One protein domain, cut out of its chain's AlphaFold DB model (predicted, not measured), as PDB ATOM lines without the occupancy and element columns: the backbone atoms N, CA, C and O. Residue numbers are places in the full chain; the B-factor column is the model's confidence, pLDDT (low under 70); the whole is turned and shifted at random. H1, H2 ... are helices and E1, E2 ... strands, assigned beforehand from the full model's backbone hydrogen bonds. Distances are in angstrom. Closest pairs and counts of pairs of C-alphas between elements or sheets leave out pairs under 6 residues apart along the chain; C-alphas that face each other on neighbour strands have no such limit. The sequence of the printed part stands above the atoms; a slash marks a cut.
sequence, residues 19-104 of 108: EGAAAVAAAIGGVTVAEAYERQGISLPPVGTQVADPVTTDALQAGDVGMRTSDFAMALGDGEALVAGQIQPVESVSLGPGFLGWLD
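This is residues 19 to 104 of the 108 residues of the protein "Biofilm regulator BssS" of Mycobacteroides abscessus subsp. bolletii (UniProt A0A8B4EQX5). What shape does the model have? A strongly twisted and curled sheet of five strands makes the core, with H1 over one face and the short helix H3 over the opposite face; H2 folds back on H1 as a helical hairpin and only grazes the sheet, and a long link without named elements, residues 39 to 64, joins H2 to E1. What are its parts? The printed part has 86 residues, with three named helices and five named strands in the order H1 H2 E1 E2 E3 E4 H3 E5, a mixed class of helices and strands. The sheet, E4 E3 E2 E1 E5, is antiparallel throughout; the whole is compact, with a radius of gyration of the C-alphas of 11.1 A and spans of 28 by 24 by 20 A.

How is the sheet joined? E1, residues 65 to 68, E2, residues 72 to 77, E3, residues 80 to 83, and E4, residues 86 to 89, form a meander, each strand the antiparallel neighbour of the one before. N 66 and O 73 of E1 and E2 are 2.7 A apart, N 82 and O 74 of E3 and E2 2.7 A, and N 81 and O 88 of E3 and E4 2.8 A, within hydrogen-bond range. E5, residues 99 to 103, is the antiparallel neighbour of E1, with N 67 and O 101 at 2.8 A. Where are the helices? H1, residues 19 to 28, is on the sheet at a height of 9.5 A, over E3 and, only just, with 3 C-alphas, over E2; its closest C-alphas to E2 are those of Val 24 and Leu 76, 7.1 A apart. H3, residues 90 to 94, is on the opposite face at a height of 7.3 A, only just over E2, with 3 C-alphas; its closest to E3 are the C-alphas of Val 90 and Glu 80, 5.2 A apart. What of the remaining helix? H2, residues 33 to 38, only grazes the sheet; it touches H1 as a hairpin, opposite ways at a steep tilt of 44 degrees, the closest C-alphas being Ala 23 and Ala 36, 4.5 A apart. In H1, H2 and H3 every O i to N i+4 pair is within hydrogen-bond range.

How long are the strands? E2 measures 15.3 A, E5 11.6 A, E4 10.1 A, E3 9.8 A and E1 9.4 A from first to last C-alpha. And the helices? H1 begins at C-alpha 19 (-98.410, -59.247, 31.422) and measures 14.1 A, H2 8.6 A and H3 6.0 A. Where does the last strand end? E5 ends at C-alpha 103 (-103.408, -45.703, 30.020).

How large is it? The two farthest C-alphas, those of Gly 41 and Leu 95, are 29.8 A apart. Is it continuous and confident? The printed part has no cut, and no printed residue is under 70 in pLDDT; the link from H2 to E1 is long, with 26 residues.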
ATOM      1  N   GLU A  19     -97.118 -59.329  32.093       74.62
ATOM      2  CA  GLU A  19     -98.410 -59.247  31.422       74.62
ATOM      3  C   GLU A  19     -98.337 -58.281  30.235       74.62
ATOM      4  O   GLU A  19     -98.769 -58.623  29.135       74.62
ATOM      5  N   GLY A  20     -97.709 -57.111  30.416       74.12
ATOM      6  CA  GLY A  20     -97.491 -56.151  29.333       74.12
ATOM      7  C   GLY A  20     -96.643 -56.734  28.198       74.12
ATOM      8  O   GLY A  20     -96.988 -56.589  27.027       74.12
ATOM      9  N   ALA A  21     -95.577 -57.474  28.520       77.00
ATOM     10  CA  ALA A  21     -94.738 -58.126  27.508       77.00
ATOM     11  C   ALA A  21     -95.484 -59.236  26.746       77.00
ATOM     12  O   ALA A  21     -95.361 -59.344  25.523       77.00
ATOM     13  N   ALA A  22     -96.273 -60.051  27.448       80.56
ATOM     14  CA  ALA A  22     -97.081 -61.099  26.833       80.56
ATOM     15  C   ALA A  22     -98.195 -60.515  25.951       80.56
ATOM     16  O   ALA A  22     -98.442 -61.023  24.852       80.56
ATOM     17  N   ALA A  23     -98.818 -59.417  26.389       81.38
ATOM     18  CA  ALA A  23     -99.801 -58.699  25.596       81.38
ATOM     19  C   ALA A  23     -99.170 -58.120  24.319       81.38
ATOM     20  O   ALA A  23     -99.726 -58.280  23.233       81.38
ATOM     21  N   VAL A  24     -97.964 -57.546  24.421       80.88
ATOM     22  CA  VAL A  24     -97.165 -57.095  23.268       80.88
ATOM     23  C   VAL A  24     -96.875 -58.222  22.293       80.88
ATOM     24  O   VAL A  24     -97.128 -58.075  21.098       80.88
ATOM     25  N   ALA A  25     -96.406 -59.369  22.776       81.75
ATOM     26  CA  ALA A  25     -96.140 -60.516  21.916       81.75
ATOM     27  C   ALA A  25     -97.407 -61.001  21.187       81.75
ATOM     28  O   ALA A  25     -97.358 -61.288  19.990       81.75
ATOM     29  N   ALA A  26     -98.548 -61.052  21.880       83.50
ATOM     30  CA  ALA A  26     -99.825 -61.419  21.275       83.50
ATOM     31  C   ALA A  26    -100.287 -60.381  20.239       83.50
ATOM     32  O   ALA A  26    -100.717 -60.763  19.150       83.50
ATOM     33  N   ALA A  27    -100.141 -59.088  20.537       81.62
ATOM     34  CA  ALA A  27    -100.523 -58.015  19.627       81.62
ATOM     35  C   ALA A  27     -99.667 -57.991  18.353       81.62
ATOM     36  O   ALA A  27    -100.193 -57.855  17.248       81.62
ATOM     37  N   ILE A  28     -98.357 -58.223  18.484       79.88
ATOM     38  CA  ILE A  28     -97.451 -58.436  17.344       79.88
ATOM     39  C   ILE A  28     -97.861 -59.689  16.554       79.88
ATOM     40  O   ILE A  28     -97.754 -59.713  15.330       79.88
ATOM     41  N   GLY A  29     -98.375 -60.715  17.236       79.94
ATOM     42  CA  GLY A  29     -98.939 -61.920  16.627       79.94
ATOM     43  C   GLY A  29    -100.270 -61.717  15.888       79.94
ATOM     44  O   GLY A  29    -100.791 -62.684  15.336       79.94
ATOM     45  N   GLY A  30    -100.821 -60.498  15.864       78.94
ATOM     46  CA  GLY A  30    -102.082 -60.162  15.192       78.94
ATOM     47  C   GLY A  30    -103.321 -60.228  16.087       78.94
ATOM     48  O   GLY A  30    -104.435 -60.053  15.596       78.94
ATOM     49  N   VAL A  31    -103.149 -60.468  17.389       83.44
ATOM     50  CA  VAL A  31    -104.234 -60.376  18.376       83.44
ATOM     51  C   VAL A  31    -104.534 -58.901  18.650       83.44
ATOM     52  O   VAL A  31    -103.654 -58.045  18.575       83.44
ATOM     53  N   THR A  32    -105.779 -58.560  18.967       81.00
ATOM     54  CA  THR A  32    -106.081 -57.180  19.373       81.00
ATOM     55  C   THR A  32    -105.476 -56.888  20.744       81.00
ATOM     56  O   THR A  32    -105.386 -57.774  21.587       81.00
ATOM     57  N   VAL A  33    -105.079 -55.639  21.003       81.62
ATOM     58  CA  VAL A  33    -104.548 -55.232  22.317       81.62
ATOM     59  C   VAL A  33    -105.536 -55.586  23.436       81.62
ATOM     60  O   VAL A  33    -105.133 -56.194  24.418       81.62
ATOM     61  N   ALA A  34    -106.829 -55.308  23.238       80.75
ATOM     62  CA  ALA A  34    -107.914 -55.717  24.135       80.75
ATOM     63  C   ALA A  34    -107.827 -57.198  24.517       80.75
ATOM     64  O   ALA A  34    -107.659 -57.544  25.680       80.75
ATOM     65  N   GLU A  35    -107.875 -58.072  23.516       83.25
ATOM     66  CA  GLU A  35    -107.847 -59.516  23.720       83.25
ATOM     67  C   GLU A  35    -106.510 -59.991  24.308       83.25
ATOM     68  O   GLU A  35    -106.470 -60.919  25.114       83.25
ATOM     69  N   ALA A  36    -105.404 -59.342  23.949       84.50
ATOM     70  CA  ALA A  36    -104.083 -59.653  24.471       84.50
ATOM     71  C   ALA A  36    -103.996 -59.435  25.992       84.50
ATOM     72  O   ALA A  36    -103.478 -60.311  26.684       84.50
ATOM     73  N   TYR A  37    -104.548 -58.329  26.510       81.75
ATOM     74  CA  TYR A  37    -104.645 -58.066  27.954       81.75
ATOM     75  C   TYR A  37    -105.689 -58.936  28.645       81.75
ATOM     76  O   TYR A  37    -105.404 -59.485  29.709       81.75
ATOM     77  N   GLU A  38    -106.848 -59.148  28.022       84.56
ATOM     78  CA  GLU A  38    -107.889 -60.038  28.552       84.56
ATOM     79  C   GLU A  38    -107.338 -61.455  28.780       84.56
ATOM     80  O   GLU A  38    -107.608 -62.087  29.800       84.56
ATOM     81  N   ARG A  39    -106.466 -61.941  27.885       83.06
ATOM     82  CA  ARG A  39    -105.764 -63.229  28.041       83.06
ATOM     83  C   ARG A  39    -104.764 -63.256  29.198       83.06
ATOM     84  O   ARG A  39    -104.432 -64.346  29.657       83.06
ATOM     85  N   GLN A  40    -104.291 -62.098  29.658       79.50
ATOM     86  CA  GLN A  40    -103.491 -61.960  30.883       79.50
ATOM     87  C   GLN A  40    -104.363 -61.777  32.138       79.50
ATOM     88  O   GLN A  40    -103.828 -61.682  33.237       79.50
ATOM     89  N   GLY A  41    -105.692 -61.727  31.999       77.44
ATOM     90  CA  GLY A  41    -106.612 -61.430  33.097       77.44
ATOM     91  C   GLY A  41    -106.724 -59.940  33.427       77.44
ATOM     92  O   GLY A  41    -107.258 -59.592  34.477       77.44
ATOM     93  N   ILE A  42    -106.234 -59.062  32.545       79.19
ATOM     94  CA  ILE A  42    -106.359 -57.610  32.672       79.19
ATOM     95  C   ILE A  42    -107.512 -57.161  31.783       79.19
ATOM     96  O   ILE A  42    -107.453 -57.316  30.563       79.19
ATOM     97  N   SER A  43    -108.554 -56.596  32.389       78.25
ATOM     98  CA  SER A  43    -109.714 -56.154  31.626       78.25
ATOM     99  C   SER A  43    -109.552 -54.711  31.178       78.25
ATOM    100  O   SER A  43    -109.407 -53.805  32.001       78.25
ATOM    101  N   LEU A  44    -109.531 -54.501  29.862       77.44
ATOM    102  CA  LEU A  44    -109.355 -53.170  29.295       77.44
ATOM    103  C   LEU A  44    -110.703 -52.456  29.147       77.44
ATOM    104  O   LEU A  44    -111.686 -53.067  28.719       77.44
ATOM    105  N   PRO A  45    -110.763 -51.143  29.437       76.31
ATOM    106  CA  PRO A  45    -111.942 -50.351  29.120       76.31
ATOM    107  C   PRO A  45    -112.203 -50.373  27.606       76.31
ATOM    108  O   PRO A  45    -111.250 -50.466  26.834       76.31
ATOM    109  N   PRO A  46    -113.464 -50.262  27.151       76.94
ATOM    110  CA  PRO A  46    -113.790 -50.306  25.730       76.94
ATOM    111  C   PRO A  46    -113.162 -49.136  24.964       76.94
ATOM    112  O   PRO A  46    -112.999 -48.039  25.511       76.94
ATOM    113  N   VAL A  47    -112.866 -49.356  23.675       79.50
ATOM    114  CA  VAL A  47    -112.424 -48.285  22.766       79.50
ATOM    115  C   VAL A  47    -113.405 -47.116  22.817       79.50
ATOM    116  O   VAL A  47    -114.614 -47.312  22.954       79.50
ATOM    117  N   GLY A  48    -112.895 -45.893  22.732       78.94
ATOM    118  CA  GLY A  48    -113.729 -44.698  22.866       78.94
ATOM    119  C   GLY A  48    -113.946 -44.211  24.299       78.94
ATOM    120  O   GLY A  48    -114.516 -43.137  24.480       78.94
ATOM    121  N   THR A  49    -113.481 -44.943  25.313       80.81
ATOM    122  CA  THR A  49    -113.554 -44.483  26.708       80.81
ATOM    123  C   THR A  49    -112.544 -43.367  26.944       80.81
ATOM    124  O   THR A  49    -111.369 -43.522  26.632       80.81
ATOM    125  N   GLN A  50    -112.960 -42.233  27.508       77.25
ATOM    126  CA  GLN A  50    -112.008 -41.178  27.856       77.25
ATOM    127  C   GLN A  50    -111.051 -41.676  28.946       77.25
ATOM    128  O   GLN A  50    -111.495 -42.146  29.995       77.25
ATOM    129  N   VAL A  51    -109.745 -41.549  28.709       78.44
ATOM    130  CA  VAL A  51    -108.740 -41.890  29.718       78.44
ATOM    131  C   VAL A  51    -108.740 -40.798  30.781       78.44
ATOM    132  O   VAL A  51    -108.500 -39.633  30.472       78.44
ATOM    133  N   ALA A  52    -109.076 -41.164  32.019       70.56
ATOM    134  CA  ALA A  52    -109.184 -40.209  33.119       70.56
ATOM    135  C   ALA A  52    -107.816 -39.652  33.541       70.56
ATOM    136  O   ALA A  52    -107.711 -38.456  33.797       70.56
ATOM    137  N   ASP A  53    -106.791 -40.507  33.566       71.81
ATOM    138  CA  ASP A  53    -105.410 -40.139  33.881       71.81
ATOM    139  C   ASP A  53    -104.495 -40.604  32.740       71.81
ATOM    140  O   ASP A  53    -104.041 -41.752  32.725       71.81
ATOM    141  N   PRO A  54    -104.340 -39.780  31.689       77.31
ATOM    142  CA  PRO A  54    -103.538 -40.168  30.550       77.31
ATOM    143  C   PRO A  54    -102.051 -40.159  30.912       77.31
ATOM    144  O   PRO A  54    -101.495 -39.129  31.297       77.31
ATOM    145  N   VAL A  55    -101.390 -41.295  30.714       79.12
ATOM    146  CA  VAL A  55     -99.936 -41.429  30.809       79.12
ATOM    147  C   VAL A  55     -99.296 -40.554  29.728       79.12
ATOM    148  O   VAL A  55     -99.703 -40.561  28.562       79.12
ATOM    149  N   THR A  56     -98.296 -39.761  30.105       77.19
ATOM    150  CA  THR A  56     -97.550 -38.951  29.140       77.19
ATOM    151  C   THR A  56     -96.636 -39.836  28.304       77.19
ATOM    152  O   THR A  56     -96.141 -40.858  28.773       77.19
ATOM    153  N   THR A  57     -96.358 -39.428  27.067       70.56
ATOM    154  CA  THR A  57     -95.453 -40.154  26.163       70.56
ATOM    155  C   THR A  57     -94.062 -40.390  26.754       70.56
ATOM    156  O   THR A  57     -93.475 -41.436  26.500       70.56
ATOM    157  N   ASP A  58     -93.572 -39.481  27.603       74.81
ATOM    158  CA  ASP A  58     -92.294 -39.618  28.320       74.81
ATOM    159  C   ASP A  58     -92.305 -40.713  29.399       74.81
ATOM    160  O   ASP A  58     -91.258 -41.235  29.779       74.81
ATOM    161  N   ALA A  59     -93.490 -41.047  29.912       76.69
ATOM    162  CA  ALA A  59     -93.702 -42.077  30.922       76.69
ATOM    163  C   ALA A  59     -94.188 -43.403  30.317       76.69
ATOM    164  O   ALA A  59     -94.475 -44.338  31.070       76.69
ATOM    165  N   LEU A  60     -94.279 -43.502  28.982       79.94
ATOM    166  CA  LEU A  60     -94.662 -44.739  28.314       79.94
ATOM    167  C   LEU A  60     -93.552 -45.772  28.368       79.94
ATOM    168  O   LEU A  60     -92.378 -45.526  28.092       79.94
ATOM    169  N   GLN A  61     -93.981 -46.983  28.646       79.06
ATOM    170  CA  GLN A  61     -93.197 -48.188  28.643       79.06
ATOM    171  C   GLN A  61     -93.907 -49.237  27.802       79.06
ATOM    172  O   GLN A  61     -95.042 -49.073  27.350       79.06
ATOM    173  N   ALA A  62     -93.204 -50.329  27.538       81.06
ATOM    174  CA  ALA A  62     -93.807 -51.400  26.779       81.06
ATOM    175  C   ALA A  62     -94.995 -51.992  27.549       81.06
ATOM    176  O   ALA A  62     -94.891 -52.286  28.741       81.06
ATOM    177  N   GLY A  63     -96.118 -52.173  26.863       78.44
ATOM    178  CA  GLY A  63     -97.354 -52.607  27.501       78.44
ATOM    179  C   GLY A  63     -98.169 -51.480  28.153       78.44
ATOM    180  O   GLY A  63     -99.085 -51.768  28.919       78.44
ATOM    181  N   ASP A  64     -97.895 -50.213  27.854       85.06
ATOM    182  CA  ASP A  64     -98.924 -49.180  28.003       85.06
ATOM    183  C   ASP A  64     -99.902 -49.245  26.823       85.06
ATOM    184  O   ASP A  64     -99.529 -49.577  25.693       85.06
ATOM    185  N   VAL A  65    -101.173 -48.936  27.067       86.44
ATOM    186  CA  VAL A  65    -102.240 -49.044  26.066       86.44
ATOM    187  C   VAL A  65    -102.720 -47.658  25.685       86.44
ATOM    188  O   VAL A  65    -103.187 -46.889  26.512       86.44
ATOM    189  N   GLY A  66    -102.621 -47.323  24.407       87.31
ATOM    190  CA  GLY A  66    -103.159 -46.089  23.856       87.31
ATOM    191  C   GLY A  66    -104.625 -46.276  23.516       87.31
ATOM    192  O   GLY A  66    -104.977 -47.022  22.606       87.31
ATOM    193  N   MET A  67    -105.490 -45.577  24.228       88.19
ATOM    194  CA  MET A  67    -106.908 -45.541  23.942       88.19
ATOM    195  C   MET A  67    -107.175 -44.643  22.737       88.19
ATOM    196  O   MET A  67    -106.805 -43.465  22.717       88.19
ATOM    197  N   ARG A  68    -107.865 -45.184  21.734       87.56
ATOM    198  CA  ARG A  68    -108.418 -44.402  20.628       87.56
ATOM    199  C   ARG A  68    -109.923 -44.626  20.532       87.56
ATOM    200  O   ARG A  68    -110.487 -45.521  21.155       87.56
ATOM    201  N   THR A  69    -110.586 -43.808  19.724       84.56
ATOM    202  CA  THR A  69    -112.032 -43.880  19.478       84.56
ATOM    203  C   THR A  69    -112.477 -45.190  18.842       84.56
ATOM    204  O   THR A  69    -113.613 -45.606  19.035       84.56
ATOM    205  N   SER A  70    -111.604 -45.803  18.043       83.81
ATOM    206  CA  SER A  70    -111.955 -46.933  17.175       83.81
ATOM    207  C   SER A  70    -111.110 -48.173  17.434       83.81
ATOM    208  O   SER A  70    -111.539 -49.269  17.106       83.81
ATOM    209  N   ASP A  71    -109.929 -48.007  18.028       83.38
ATOM    210  CA  ASP A  71    -108.955 -49.075  18.218       83.38
ATOM    211  C   ASP A  71    -108.134 -48.819  19.485       83.38
ATOM    212  O   ASP A  71    -108.268 -47.791  20.151       83.38
ATOM    213  N   PHE A  72    -107.207 -49.728  19.753       86.50
ATOM    214  CA  PHE A  72    -106.146 -49.532  20.723       86.50
ATOM    215  C   PHE A  72    -104.798 -49.433  20.019       86.50
ATOM    216  O   PHE A  72    -104.524 -50.110  19.025       86.50
ATOM    217  N   ALA A  73    -103.947 -48.586  20.568       87.44
ATOM    218  CA  ALA A  73    -102.518 -48.625  20.369       87.44
ATOM    219  C   ALA A  73    -101.873 -49.338  21.558       87.44
ATOM    220  O   ALA A  73    -102.440 -49.403  22.644       87.44
ATOM    221  N   MET A  74    -100.677 -49.858  21.366       87.81
ATOM    222  CA  MET A  74     -99.891 -50.465  22.422       87.81
ATOM    223  C   MET A  74     -98.481 -49.934  22.325       87.81
ATOM    224  O   MET A  74     -97.835 -50.084  21.294       87.81
ATOM    225  N   ALA A  75     -97.999 -49.311  23.385       87.38
ATOM    226  CA  ALA A  75     -96.629 -48.864  23.453       87.38
ATOM    227  C   ALA A  75     -95.700 -50.084  23.493       87.38
ATOM    228  O   ALA A  75     -95.923 -51.050  24.225       87.38
ATOM    229  N   LEU A  76     -94.645 -50.031  22.689       82.81
ATOM    230  CA  LEU A  76     -93.540 -50.987  22.694       82.81
ATOM    231  C   LEU A  76     -92.388 -50.509  23.593       82.81
ATOM    232  O   LEU A  76     -91.433 -51.253  23.810       82.81
ATOM    233  N   GLY A  77     -92.501 -49.297  24.150       75.44
ATOM    234  CA  GLY A  77     -91.415 -48.585  24.817       75.44
ATOM    235  C   GLY A  77     -90.518 -47.856  23.812       75.44
ATOM    236  O   GLY A  77     -90.689 -47.996  22.606       75.44
ATOM    237  N   ASP A  78     -89.585 -47.044  24.314       78.31
ATOM    238  CA  ASP A  78     -88.611 -46.294  23.490       78.31
ATOM    239  C   ASP A  78     -89.237 -45.269  22.515       78.31
ATOM    240  O   ASP A  78     -88.616 -44.843  21.547       78.31
ATOM    241  N   GLY A  79     -90.482 -44.850  22.764       82.19
ATOM    242  CA  GLY A  79     -91.210 -43.935  21.879       82.19
ATOM    243  C   GLY A  79     -91.878 -44.615  20.675       82.19
ATOM    244  O   GLY A  79     -92.382 -43.933  19.780       82.19
ATOM    245  N   GLU A  80     -91.945 -45.947  20.650       87.81
ATOM    246  CA  GLU A  80     -92.639 -46.712  19.614       87.81
ATOM    247  C   GLU A  80     -93.963 -47.293  20.119       87.81
ATOM    248  O   GLU A  80     -94.104 -47.676  21.284       87.81
ATOM    249  N   ALA A  81     -94.949 -47.383  19.228       88.31
ATOM    250  CA  ALA A  81     -96.228 -48.022  19.484       88.31
ATOM    251  C   ALA A  81     -96.674 -48.898  18.319       88.31
ATOM    252  O   ALA A  81     -96.594 -48.522  17.153       88.31
ATOM    253  N   LEU A  82     -97.223 -50.057  18.651       86.19
ATOM    254  CA  LEU A  82     -97.940 -50.920  17.739       86.19
ATOM    255  C   LEU A  82     -99.407 -50.490  17.668       86.19
ATOM    256  O   LEU A  82    -100.111 -50.434  18.675       86.19
ATOM    257  N   VAL A  83     -99.891 -50.226  16.464       85.62
ATOM    258  CA  VAL A  83    -101.276 -49.853  16.188       85.62
ATOM    259  C   VAL A  83    -101.783 -50.707  15.044       85.62
ATOM    260  O   VAL A  83    -101.244 -50.637  13.946       85.62
ATOM    261  N   ALA A  84    -102.807 -51.526  15.302       78.12
ATOM    262  CA  ALA A  84    -103.381 -52.427  14.296       78.12
ATOM    263  C   ALA A  84    -102.318 -53.268  13.541       78.12
ATOM    264  O   ALA A  84    -102.408 -53.467  12.332       78.12
ATOM    265  N   GLY A  85    -101.275 -53.725  14.248       76.50
ATOM    266  CA  GLY A  85    -100.169 -54.498  13.666       76.50
ATOM    267  C   GLY A  85     -99.081 -53.671  12.963       76.50
ATOM    268  O   GLY A  85     -98.115 -54.248  12.469       76.50
ATOM    269  N   GLN A  86     -99.187 -52.340  12.936       82.88
ATOM    270  CA  GLN A  86     -98.155 -51.446  12.406       82.88
ATOM    271  C   GLN A  86     -97.403 -50.741  13.533       82.88
ATOM    272  O   GLN A  86     -98.019 -50.162  14.422       82.88
ATOM    273  N   ILE A  87     -96.070 -50.765  13.488       86.94
ATOM    274  CA  ILE A  87     -95.229 -50.006  14.420       86.94
ATOM    275  C   ILE A  87     -95.117 -48.568  13.915       86.94
ATOM    276  O   ILE A  87     -94.776 -48.338  12.755       86.94
ATOM    277  N   GLN A  88     -95.426 -47.610  14.779       89.12
ATOM    278  CA  GLN A  88     -95.389 -46.182  14.492       89.12
ATOM    279  C   GLN A  88     -95.033 -45.381  15.757       89.12
ATOM    280  O   GLN A  88     -95.227 -45.871  16.869       89.12
ATOM    281  N   PRO A  89     -94.499 -44.152  15.621       89.44
ATOM    282  CA  PRO A  89     -94.079 -43.349  16.768       89.44
ATOM    283  C   PRO A  89     -95.251 -43.042  17.702       89.44
ATOM    284  O   PRO A  89     -96.317 -42.631  17.229       89.44
ATOM    285  N   VAL A  90     -95.049 -43.160  19.019       86.69
ATOM    286  CA  VAL A  90     -96.079 -42.832  20.024       86.69
ATOM    287  C   VAL A  90     -96.581 -41.403  19.856       86.69
ATOM    288  O   VAL A  90     -97.775 -41.160  20.006       86.69
ATOM    289  N   GLU A  91     -95.711 -40.464  19.477       84.94
ATOM    290  CA  GLU A  91     -96.082 -39.075  19.192       84.94
ATOM    291  C   GLU A  91     -97.053 -38.987  18.018       84.94
ATOM    292  O   GLU A  91     -98.075 -38.316  18.115       84.94
ATOM    293  N   SER A  92     -96.796 -39.719  16.931       87.06
ATOM    294  CA  SER A  92     -97.691 -39.743  15.771       87.06
ATOM    295  C   SER A  92     -99.052 -40.352  16.109       87.06
ATOM    296  O   SER A  92    -100.063 -39.932  15.552       87.06
ATOM    297  N   VAL A  93     -99.085 -41.336  17.010       85.25
ATOM    298  CA  VAL A  93    -100.332 -41.930  17.508       85.25
ATOM    299  C   VAL A  93    -101.073 -40.948  18.411       85.25
ATOM    300  O   VAL A  93    -102.281 -40.783  18.262       85.25
ATOM    301  N   SER A  94    -100.346 -40.265  19.296       82.25
ATOM    302  CA  SER A  94    -100.890 -39.307  20.269       82.25
ATOM    303  C   SER A  94    -101.440 -38.049  19.598       82.25
ATOM    304  O   SER A  94    -102.434 -37.482  20.041       82.25
ATOM    305  N   LEU A  95    -100.807 -37.627  18.504       82.69
ATOM    306  CA  LEU A  95    -101.243 -36.523  17.648       82.69
ATOM    307  C   LEU A  95    -102.320 -36.945  16.635       82.69
ATOM    308  O   LEU A  95    -102.845 -36.104  15.903       82.69
ATOM    309  N   GLY A  96    -102.635 -38.240  16.557       80.81
ATOM    310  CA  GLY A  96    -103.591 -38.787  15.608       80.81
ATOM    311  C   GLY A  96    -105.041 -38.403  15.939       80.81
ATOM    312  O   GLY A  96    -105.416 -38.294  17.110       80.81
ATOM    313  N   PRO A  97    -105.907 -38.234  14.923       79.62
ATOM    314  CA  PRO A  97    -107.321 -37.974  15.151       79.62
ATOM    315  C   PRO A  97    -107.977 -39.154  15.882       79.62
ATOM    316  O   PRO A  97    -107.792 -40.315  15.515       79.62
ATOM    317  N   GLY A  98    -108.763 -38.852  16.918       81.50
ATOM    318  CA  GLY A  98    -109.441 -39.867  17.729       81.50
ATOM    319  C   GLY A  98    -108.550 -40.550  18.767       81.50
ATOM    320  O   GLY A  98    -108.956 -41.561  19.332       81.50
ATOM    321  N   PHE A  99    -107.350 -40.038  19.038       87.06
ATOM    322  CA  PHE A  99    -106.585 -40.439  20.212       87.06
ATOM    323  C   PHE A  99    -107.195 -39.838  21.485       87.06
ATOM    324  O   PHE A  99    -107.506 -38.650  21.526       87.06
ATOM    325  N   LEU A 100    -107.402 -40.671  22.507       87.50
ATOM    326  CA  LEU A 100    -108.049 -40.274  23.762       87.50
ATOM    327  C   LEU A 100    -107.069 -40.175  24.931       87.50
ATOM    328  O   LEU A 100    -107.342 -39.450  25.882       87.50
ATOM    329  N   GLY A 101    -105.946 -40.887  24.872       86.06
ATOM    330  CA  GLY A 101    -104.944 -40.898  25.932       86.06
ATOM    331  C   GLY A 101    -104.240 -42.242  26.027       86.06
ATOM    332  O   GLY A 101    -104.739 -43.252  25.535       86.06
ATOM    333  N   TRP A 102    -103.077 -42.268  26.666       87.38
ATOM    334  CA  TRP A 102    -102.439 -43.520  27.057       87.38
ATOM    335  C   TRP A 102    -102.899 -43.905  28.449       87.38
ATOM    336  O   TRP A 102    -102.994 -43.045  29.308       87.38
ATOM    337  N   LEU A 103    -103.160 -45.176  28.690       85.19
ATOM    338  CA  LEU A 103    -103.408 -45.703  30.020       85.19
ATOM    339  C   LEU A 103    -102.390 -46.793  30.331       85.19
ATOM    340  O   LEU A 103    -101.995 -47.556  29.448       85.19
ATOM    341  N   ASP A 104    -102.017 -46.874  31.601       79.88
ATOM    342  CA  ASP A 104    -101.293 -48.013  32.143       79.88
ATOM    343  C   ASP A 104    -102.328 -49.011  32.687       79.88
ATOM    344  O   ASP A 104    -102.912 -48.770  33.747       79.88
TER     345      ASP A 104